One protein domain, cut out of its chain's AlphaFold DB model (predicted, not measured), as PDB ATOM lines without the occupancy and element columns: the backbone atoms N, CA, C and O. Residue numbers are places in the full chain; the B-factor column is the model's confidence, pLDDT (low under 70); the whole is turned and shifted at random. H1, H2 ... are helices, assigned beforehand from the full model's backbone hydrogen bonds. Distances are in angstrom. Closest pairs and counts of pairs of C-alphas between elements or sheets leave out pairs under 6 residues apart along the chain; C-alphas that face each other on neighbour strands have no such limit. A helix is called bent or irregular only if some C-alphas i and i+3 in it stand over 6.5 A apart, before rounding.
ATOM      1  N   ARG A   2     -14.256-108.280  20.101       92.25
ATOM      2  CA  ARG A   2     -12.974-107.660  19.676       92.25
ATOM      3  C   ARG A   2     -11.730-108.305  20.296       92.25
ATOM      4  O   ARG A   2     -10.782-108.555  19.570       92.25
ATOM      5  N   ILE A   3     -11.764-108.624  21.593       92.12
ATOM      6  CA  ILE A   3     -10.673-109.335  22.287       92.12
ATOM      7  C   ILE A   3     -10.343-110.653  21.571       92.12
ATOM      8  O   ILE A   3      -9.206-110.868  21.171       92.12
ATOM      9  N   VAL A   4     -11.359-111.491  21.339       92.00
ATOM     10  CA  VAL A   4     -11.209-112.777  20.643       92.00
ATOM     11  C   VAL A   4     -10.648-112.569  19.237       92.00
ATOM     12  O   VAL A   4      -9.608-113.130  18.926       92.00
ATOM     13  N   SER A   5     -11.259-111.699  18.427       93.62
ATOM     14  CA  SER A   5     -10.825-111.452  17.044       93.62
ATOM     15  C   SER A   5      -9.390-110.924  16.943       93.62
ATOM     16  O   SER A   5      -8.624-111.417  16.127       93.62
ATOM     17  N   VAL A   6      -8.982-109.974  17.791       94.19
ATOM     18  CA  VAL A   6      -7.617-109.420  17.757       94.19
ATOM     19  C   VAL A   6      -6.593-110.465  18.191       94.19
ATOM     20  O   VAL A   6      -5.577-110.658  17.522       94.19
ATOM     21  N   MET A   7      -6.853-111.167  19.295       93.44
ATOM     22  CA  MET A   7      -5.839-112.041  19.870       93.44
ATOM     23  C   MET A   7      -5.728-113.381  19.135       93.44
ATOM     24  O   MET A   7      -4.612-113.836  18.884       93.44
ATOM     25  N   THR A   8      -6.842-113.982  18.701       92.25
ATOM     26  CA  THR A   8      -6.826-115.227  17.906       92.25
ATOM     27  C   THR A   8      -6.688-114.974  16.405       92.25
ATOM     28  O   THR A   8      -6.272-115.865  15.668       92.25
ATOM     29  N   GLY A   9      -6.996-113.755  15.945       90.94
ATOM     30  CA  GLY A   9      -6.987-113.364  14.534       90.94
ATOM     31  C   GLY A   9      -8.164-113.866  13.722       90.94
ATOM     32  O   GLY A   9      -8.120-113.777  12.497       90.94
ATOM     33  N   CYS A  10      -9.186-114.426  14.368       91.62
ATOM     34  CA  CYS A  10     -10.401-114.816  13.672       91.62
ATOM     35  C   CYS A  10     -11.216-113.584  13.240       91.62
ATOM     36  O   CYS A  10     -11.041-112.472  13.756       91.62
ATOM     37  N   SER A  11     -12.136-113.782  12.295       95.25
ATOM     38  CA  SER A  11     -13.074-112.735  11.885       95.25
ATOM     39  C   SER A  11     -13.993-112.322  13.044       95.25
ATOM     40  O   SER A  11     -14.226-113.079  13.991       95.25
ATOM     41  N   LEU A  12     -14.559-111.114  12.971       93.12
ATOM     42  CA  LEU A  12     -15.537-110.654  13.964       93.12
ATOM     43  C   LEU A  12     -16.802-111.526  13.993       93.12
ATOM     44  O   LEU A  12     -17.399-111.674  15.056       93.12
ATOM     45  N   GLU A  13     -17.171-112.127  12.862       93.38
ATOM     46  CA  GLU A  13     -18.270-113.089  12.758       93.38
ATOM     47  C   GLU A  13     -17.978-114.362  13.562       93.38
ATOM     48  O   GLU A  13     -18.763-114.742  14.431       93.38
ATOM     49  N   ALA A  14     -16.798-114.962  13.365       91.44
ATOM     50  CA  ALA A  14     -16.361-116.111  14.155       91.44
ATOM     51  C   ALA A  14     -16.298-115.767  15.654       91.44
ATOM     52  O   ALA A  14     -16.696-116.562  16.505       91.44
ATOM     53  N   ALA A  15     -15.862-114.550  15.993       91.75
ATOM     54  CA  ALA A  15     -15.845-114.067  17.368       91.75
ATOM     55  C   ALA A  15     -17.249-113.862  17.978       91.75
ATOM     56  O   ALA A  15     -17.384-113.968  19.201       91.75
ATOM     57  N   ASP A  16     -18.285-113.560  17.184       90.19
ATOM     58  CA  ASP A  16     -19.676-113.534  17.663       90.19
ATOM     59  C   ASP A  16     -20.228-114.949  17.865       90.19
ATOM     60  O   ASP A  16     -20.872-115.201  18.881       90.19
ATOM     61  N   LEU A  17     -19.919-115.895  16.970       89.75
ATOM     62  CA  LEU A  17     -20.282-117.305  17.162       89.75
ATOM     63  C   LEU A  17     -19.717-117.845  18.481       89.75
ATOM     64  O   LEU A  17     -20.449-118.442  19.267       89.75
ATOM     65  N   ILE A  18     -18.448-117.550  18.776       88.62
ATOM     66  CA  ILE A  18     -17.821-117.909  20.057       88.62
ATOM     67  C   ILE A  18     -18.549-117.239  21.223       88.62
ATOM     68  O   ILE A  18     -18.893-117.915  22.185       88.62
ATOM     69  N   ARG A  19     -18.859-115.937  21.135       88.00
ATOM     70  CA  ARG A  19     -19.623-115.227  22.180       88.00
ATOM     71  C   ARG A  19     -20.975-115.897  22.455       88.00
ATOM     72  O   ARG A  19     -21.368-115.975  23.613       88.00
ATOM     73  N   ARG A  20     -21.691-116.355  21.422       86.19
ATOM     74  CA  ARG A  20     -22.971-117.068  21.582       86.19
ATOM     75  C   ARG A  20     -22.779-118.394  22.312       86.19
ATOM     76  O   ARG A  20     -23.519-118.660  23.251       86.19
ATOM     77  N   ARG A  21     -21.765-119.175  21.922       87.19
ATOM     78  CA  ARG A  21     -21.440-120.461  22.560       87.19
ATOM     79  C   ARG A  21     -20.973-120.303  24.011       87.19
ATOM     80  O   ARG A  21     -21.279-121.151  24.830       87.19
ATOM     81  N   MET A  22     -20.312-119.195  24.360       83.25
ATOM     82  CA  MET A  22     -19.897-118.906  25.743       83.25
ATOM     83  C   MET A  22     -21.064-118.714  26.725       83.25
ATOM     84  O   MET A  22     -20.832-118.731  27.930       83.25
ATOM     85  N   GLY A  23     -22.296-118.506  26.243       77.44
ATOM     86  CA  GLY A  23     -23.484-118.452  27.101       77.44
ATOM     87  C   GLY A  23     -23.923-119.819  27.638       77.44
ATOM     88  O   GLY A  23     -24.741-119.866  28.552       77.44
ATOM     89  N   ASP A  24     -23.385-120.904  27.079       81.38
ATOM     90  CA  ASP A  24     -23.637-122.278  27.497       81.38
ATOM     91  C   ASP A  24     -22.450-122.802  28.317       81.38
ATOM     92  O   ASP A  24     -21.318-122.867  27.830       81.38
ATOM     93  N   TYR A  25     -22.712-123.163  29.575       76.81
ATOM     94  CA  TYR A  25     -21.677-123.604  30.506       76.81
ATOM     95  C   TYR A  25     -21.027-124.929  30.090       76.81
ATOM     96  O   TYR A  25     -19.853-125.128  30.397       76.81
ATOM     97  N   GLU A  26     -21.733-125.795  29.355       80.44
ATOM     98  CA  GLU A  26     -21.201-127.089  28.899       80.44
ATOM     99  C   GLU A  26     -20.130-126.924  27.811       80.44
ATOM    100  O   GLU A  26     -19.222-127.741  27.681       80.44
ATOM    101  N   GLN A  27     -20.186-125.824  27.055       81.50
ATOM    102  CA  GLN A  27     -19.282-125.560  25.932       81.50
ATOM    103  C   GLN A  27     -18.048-124.738  26.332       81.50
ATOM    104  O   GLN A  27     -17.159-124.508  25.507       81.50
ATOM    105  N   LEU A  28     -17.971-124.265  27.581       83.88
ATOM    106  CA  LEU A  28     -16.907-123.361  28.030       83.88
ATOM    107  C   LEU A  28     -15.519-124.008  28.006       83.88
ATOM    108  O   LEU A  28     -14.556-123.327  27.644       83.88
ATOM    109  N   ASP A  29     -15.407-125.289  28.359       86.12
ATOM    110  CA  ASP A  29     -14.118-125.986  28.400       86.12
ATOM    111  C   ASP A  29     -13.532-126.183  26.994       86.12
ATOM    112  O   ASP A  29     -12.357-125.877  26.772       86.12
ATOM    113  N   GLU A  30     -14.358-126.555  26.011       88.50
ATOM    114  CA  GLU A  30     -13.935-126.662  24.606       88.50
ATOM    115  C   GLU A  30     -13.463-125.311  24.046       88.50
ATOM    116  O   GLU A  30     -12.432-125.212  23.372       88.50
ATOM    117  N   ILE A  31     -14.209-124.238  24.337       89.00
ATOM    118  CA  ILE A  31     -13.855-122.884  23.897       89.00
ATOM    119  C   ILE A  31     -12.546-122.442  24.559       89.00
ATOM    120  O   ILE A  31     -11.719-121.803  23.900       89.00
ATOM    121  N   ARG A  32     -12.330-122.799  25.833       90.94
ATOM    122  CA  ARG A  32     -11.089-122.505  26.557       90.94
ATOM    123  C   ARG A  32      -9.897-123.156  25.876       90.94
ATOM    124  O   ARG A  32      -8.920-122.474  25.579       90.94
ATOM    125  N   GLU A  33      -9.973-124.454  25.601       91.56
ATOM    126  CA  GLU A  33      -8.882-125.188  24.958       91.56
ATOM    127  C   GLU A  33      -8.540-124.610  23.584       91.56
ATOM    128  O   GLU A  33      -7.369-124.341  23.285       91.56
ATOM    129  N   TRP A  34      -9.563-124.336  22.770       92.25
ATOM    130  CA  TRP A  34      -9.392-123.688  21.473       92.25
ATOM    131  C   TRP A  34      -8.723-122.308  21.597       92.25
ATOM    132  O   TRP A  34      -7.793-121.995  20.842       92.25
ATOM    133  N   PHE A  35      -9.152-121.488  22.561       92.56
ATOM    134  CA  PHE A  35      -8.615-120.146  22.794       92.56
ATOM    135  C   PHE A  35      -7.141-120.202  23.216       92.56
ATOM    136  O   PHE A  35      -6.301-119.513  22.634       92.56
ATOM    137  N   TYR A  36      -6.803-121.091  24.156       94.44
ATOM    138  CA  TYR A  36      -5.437-121.285  24.650       94.44
ATOM    139  C   TYR A  36      -4.502-121.762  23.541       94.44
ATOM    140  O   TYR A  36      -3.404-121.222  23.382       94.44
ATOM    141  N   LYS A  37      -4.938-122.740  22.738       93.31
ATOM    142  CA  LYS A  37      -4.159-123.241  21.600       93.31
ATOM    143  C   LYS A  37      -3.896-122.130  20.583       93.31
ATOM    144  O   LYS A  37      -2.748-121.919  20.199       93.31
ATOM    145  N   SER A  38      -4.933-121.374  20.219       91.44
ATOM    146  CA  SER A  38      -4.846-120.271  19.251       91.44
ATOM    147  C   SER A  38      -3.864-119.179  19.686       91.44
ATOM    148  O   SER A  38      -3.113-118.643  18.871       91.44
ATOM    149  N   LEU A  39      -3.837-118.862  20.981       93.81
ATOM    150  CA  LEU A  39      -2.953-117.846  21.552       93.81
ATOM    151  C   LEU A  39      -1.512-118.330  21.713       93.81
ATOM    152  O   LEU A  39      -0.579-117.578  21.430       93.81
ATOM    153  N   ARG A  40      -1.304-119.591  22.108       92.62
ATOM    154  CA  ARG A  40       0.042-120.175  22.198       92.62
ATOM    155  C   ARG A  40       0.730-120.223  20.836       92.62
ATOM    156  O   ARG A  40       1.892-119.845  20.744       92.62
ATOM    157  N   THR A  41       0.014-120.592  19.769       91.69
ATOM    158  CA  THR A  41       0.549-120.560  18.392       91.69
ATOM    159  C   THR A  41       0.979-119.155  17.963       91.69
ATOM    160  O   THR A  41       1.855-119.004  17.118       91.69
ATOM    161  N   ARG A  42       0.402-118.116  18.573       90.44
ATOM    162  CA  ARG A  42       0.731-116.708  18.327       90.44
ATOM    163  C   ARG A  42       1.774-116.130  19.289       90.44
ATOM    164  O   ARG A  42       2.060-114.941  19.210       90.44
ATOM    165  N   GLY A  43       2.347-116.946  20.176       93.31
ATOM    166  CA  GLY A  43       3.437-116.545  21.069       93.31
ATOM    167  C   GLY A  43       3.011-115.794  22.336       93.31
ATOM    168  O   GLY A  43       3.861-115.200  22.996       93.31
ATOM    169  N   TYR A  44       1.725-115.805  22.708       94.56
ATOM    170  CA  TYR A  44       1.285-115.208  23.974       94.56
ATOM    171  C   TYR A  44       1.738-116.055  25.176       94.56
ATOM    172  O   TYR A  44       1.619-117.282  25.171       94.56
ATOM    173  N   LYS A  45       2.228-115.390  26.233       95.56
ATOM    174  CA  LYS A  45       2.579-116.028  27.514       95.56
ATOM    175  C   LYS A  45       1.329-116.553  28.224       95.56
ATOM    176  O   LYS A  45       0.276-115.925  28.146       95.56
ATOM    177  N   LEU A  46       1.464-117.657  28.965       92.75
ATOM    178  CA  LEU A  46       0.348-118.307  29.664       92.75
ATOM    179  C   LEU A  46      -0.382-117.364  30.631       92.75
ATOM    180  O   LEU A  46      -1.605-117.320  30.613       92.75
ATOM    181  N   GLU A  47       0.366-116.555  31.380       94.31
ATOM    182  CA  GLU A  47      -0.168-115.568  32.332       94.31
ATOM    183  C   GLU A  47      -1.174-114.609  31.669       94.31
ATOM    184  O   GLU A  47      -2.250-114.341  32.199       94.31
ATOM    185  N   VAL A  48      -0.855-114.129  30.460       94.00
ATOM    186  CA  VAL A  48      -1.719-113.218  29.693       94.00
ATOM    187  C   VAL A  48      -2.961-113.949  29.184       94.00
ATOM    188  O   VAL A  48      -4.054-113.387  29.174       94.00
ATOM    189  N   ILE A  49      -2.800-115.202  28.756       94.56
ATOM    190  CA  ILE A  49      -3.904-116.033  28.267       94.56
ATOM    191  C   ILE A  49      -4.920-116.268  29.388       94.56
ATOM    192  O   ILE A  49      -6.114-116.072  29.166       94.56
ATOM    193  N   GLU A  50      -4.449-116.640  30.579       94.12
ATOM    194  CA  GLU A  50      -5.289-116.869  31.759       94.12
ATOM    195  C   GLU A  50      -6.035-115.598  32.170       94.12
ATOM    196  O   GLU A  50      -7.260-115.620  32.292       94.12
ATOM    197  N   GLN A  51      -5.332-114.465  32.263       93.31
ATOM    198  CA  GLN A  51      -5.946-113.188  32.624       93.31
ATOM    199  C   GLN A  51      -7.050-112.774  31.639       93.31
ATOM    200  O   GLN A  51      -8.128-112.331  32.041       93.31
ATOM    201  N   VAL A  52      -6.805-112.907  30.332       92.69
ATOM    202  CA  VAL A  52      -7.807-112.561  29.316       92.69
ATOM    203  C   VAL A  52      -8.971-113.547  29.327       92.69
ATOM    204  O   VAL A  52     -10.120-113.132  29.156       92.69
ATOM    205  N   TRP A  53      -8.699-114.837  29.525       91.44
ATOM    206  CA  TRP A  53      -9.746-115.843  29.631       91.44
ATOM    207  C   TRP A  53     -10.673-115.566  30.814       91.44
ATOM    208  O   TRP A  53     -11.889-115.622  30.646       91.44
ATOM    209  N   ASP A  54     -10.129-115.179  31.968       89.31
ATOM    210  CA  ASP A  54     -10.927-114.795  33.133       89.31
ATOM    211  C   ASP A  54     -11.842-113.608  32.836       89.31
ATOM    212  O   ASP A  54     -13.035-113.669  33.134       89.31
ATOM    213  N   VAL A  55     -11.334-112.576  32.154       88.12
ATOM    214  CA  VAL A  55     -12.162-111.453  31.689       88.12
ATOM    215  C   VAL A  55     -13.282-111.947  30.770       88.12
ATOM    216  O   VAL A  55     -14.444-111.601  30.976       88.12
ATOM    217  N   LEU A  56     -12.969-112.771  29.764       87.94
ATOM    218  CA  LEU A  56     -13.965-113.290  28.822       87.94
ATOM    219  C   LEU A  56     -15.025-114.158  29.517       87.94
ATOM    220  O   LEU A  56     -16.211-114.018  29.216       87.94
ATOM    221  N   ARG A  57     -14.613-115.002  30.468       85.25
ATOM    222  CA  ARG A  57     -15.490-115.851  31.280       85.25
ATOM    223  C   ARG A  57     -16.423-115.015  32.152       85.25
ATOM    224  O   ARG A  57     -17.625-115.249  32.133       85.25
ATOM    225  N   SER A  58     -15.915-113.999  32.850       81.56
ATOM    226  CA  SER A  58     -16.754-113.080  33.634       81.56
ATOM    227  C   SER A  58     -17.743-112.299  32.758       81.56
ATOM    228  O   SER A  58     -18.877-112.051  33.165       81.56
ATOM    229  N   PHE A  59     -17.346-111.944  31.533       76.75
ATOM    230  CA  PHE A  59     -18.224-111.288  30.560       76.75
ATOM    231  C   PHE A  59     -19.312-112.206  29.991       76.75
ATOM    232  O   PHE A  59     -20.318-111.687  29.514       76.75
ATOM    233  N   ALA A  60     -19.156-113.532  30.022       72.19
ATOM    234  CA  ALA A  60     -20.186-114.448  29.530       72.19
ATOM    235  C   ALA A  60     -21.493-114.326  30.332       72.19
ATOM    236  O   ALA A  60     -22.575-114.401  29.755       72.19
ATOM    237  N   SER A  61     -21.395-114.049  31.636       70.38
ATOM    238  CA  SER A  61     -22.556-113.923  32.526       70.38
ATOM    239  C   SER A  61     -23.211-112.532  32.519       70.38
ATOM    240  O   SER A  61     -24.401-112.432  32.799       70.38
ATOM    241  N   PHE A  62     -22.471-111.457  32.201       75.00
ATOM    242  CA  PHE A  62     -22.955-110.060  32.313       75.00
ATOM    243  C   PHE A  62     -22.705-109.190  31.067       75.00
ATOM    244  O   PHE A  62     -22.842-107.966  31.103       75.00
ATOM    245  N   GLY A  63     -22.303-109.791  29.948       80.88
ATOM    246  CA  GLY A  63     -22.012-109.076  28.711       80.88
ATOM    247  C   GLY A  63     -23.266-108.458  28.098       80.88
ATOM    248  O   GLY A  63     -24.250-109.146  27.846       80.88
TER     249      GLY A  63
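What this domain is: This is residues 2 to 63 of the 445 residues of the protein "Unannotated protein" of freshwater metagenome (UniProt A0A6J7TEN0). Two long helices, H3 and H4, form a hairpin that spreads toward its open end, and two short helices, H1 and H2, cover one side of it, set crosswise to each other. The printed part has 62 residues with four named helices, H1 to H4 in chain order, and no named strand: all helix, mostly crossed in packing. It is compact, with a radius of gyration of the C-alphas of 10.8 A, and rounded, spanning 28 by 22 by 18 A.

Where its parts are: H3, residues 25 to 41, measures 25.5 A from C-alpha 25 at (-21.677, -123.604, 30.506) to C-alpha 41; it is irregular, C-alphas 26 and 29 being 7.2 A apart. H4, residues 46 to 62, measures 24.9 A and ends with C-alpha 62 at (-22.955, -110.060, 32.313). H2 is residues 12 to 21, 14.3 A. H1 is residues 2 to 8, 9.9 A, beginning with C-alpha 2 at (-12.974, -107.660, 19.676).

How they stand to each other: H3 is the hub, touching the three other helices. With H4 it forms a hairpin at a shallow tilt of 32 degrees, opposite ways; H4 touches it with residues 46 to 53 alone, and the closest C-alphas, of Tyr 36 and Ile 49, are 6.6 A apart. H1 touches residues 35 to 39 of H3 at a steep tilt of 56 degrees, the same way, the C-alphas of Thr 8 and Ser 38 coming closest at 5.6 A. H2 and H3, also a hairpin, only just touch, with 3 pairs of C-alphas within 8 A, the closest those of Arg 21 and Gln 27 at 6.5 A. H1 and H2 touch about perpendicular, at 81 degrees, the C-alphas of Ser 5 and Ala 15 coming closest at 5.7 A. H2 and H4 are close but not clearly touching, and H1 and H4 are near each other. Every O i to N i+4 pair is within hydrogen-bond range in H1 and H2, against 11 of 13 in H3 and in H4.

The domain as a whole: The C-alphas farthest apart, of Gly 43 and Phe 62, are 29.4 A apart. The printed part has no cut, and its three links are tight. The mean pLDDT of the printed part is 88.8, and no printed residue is under 70.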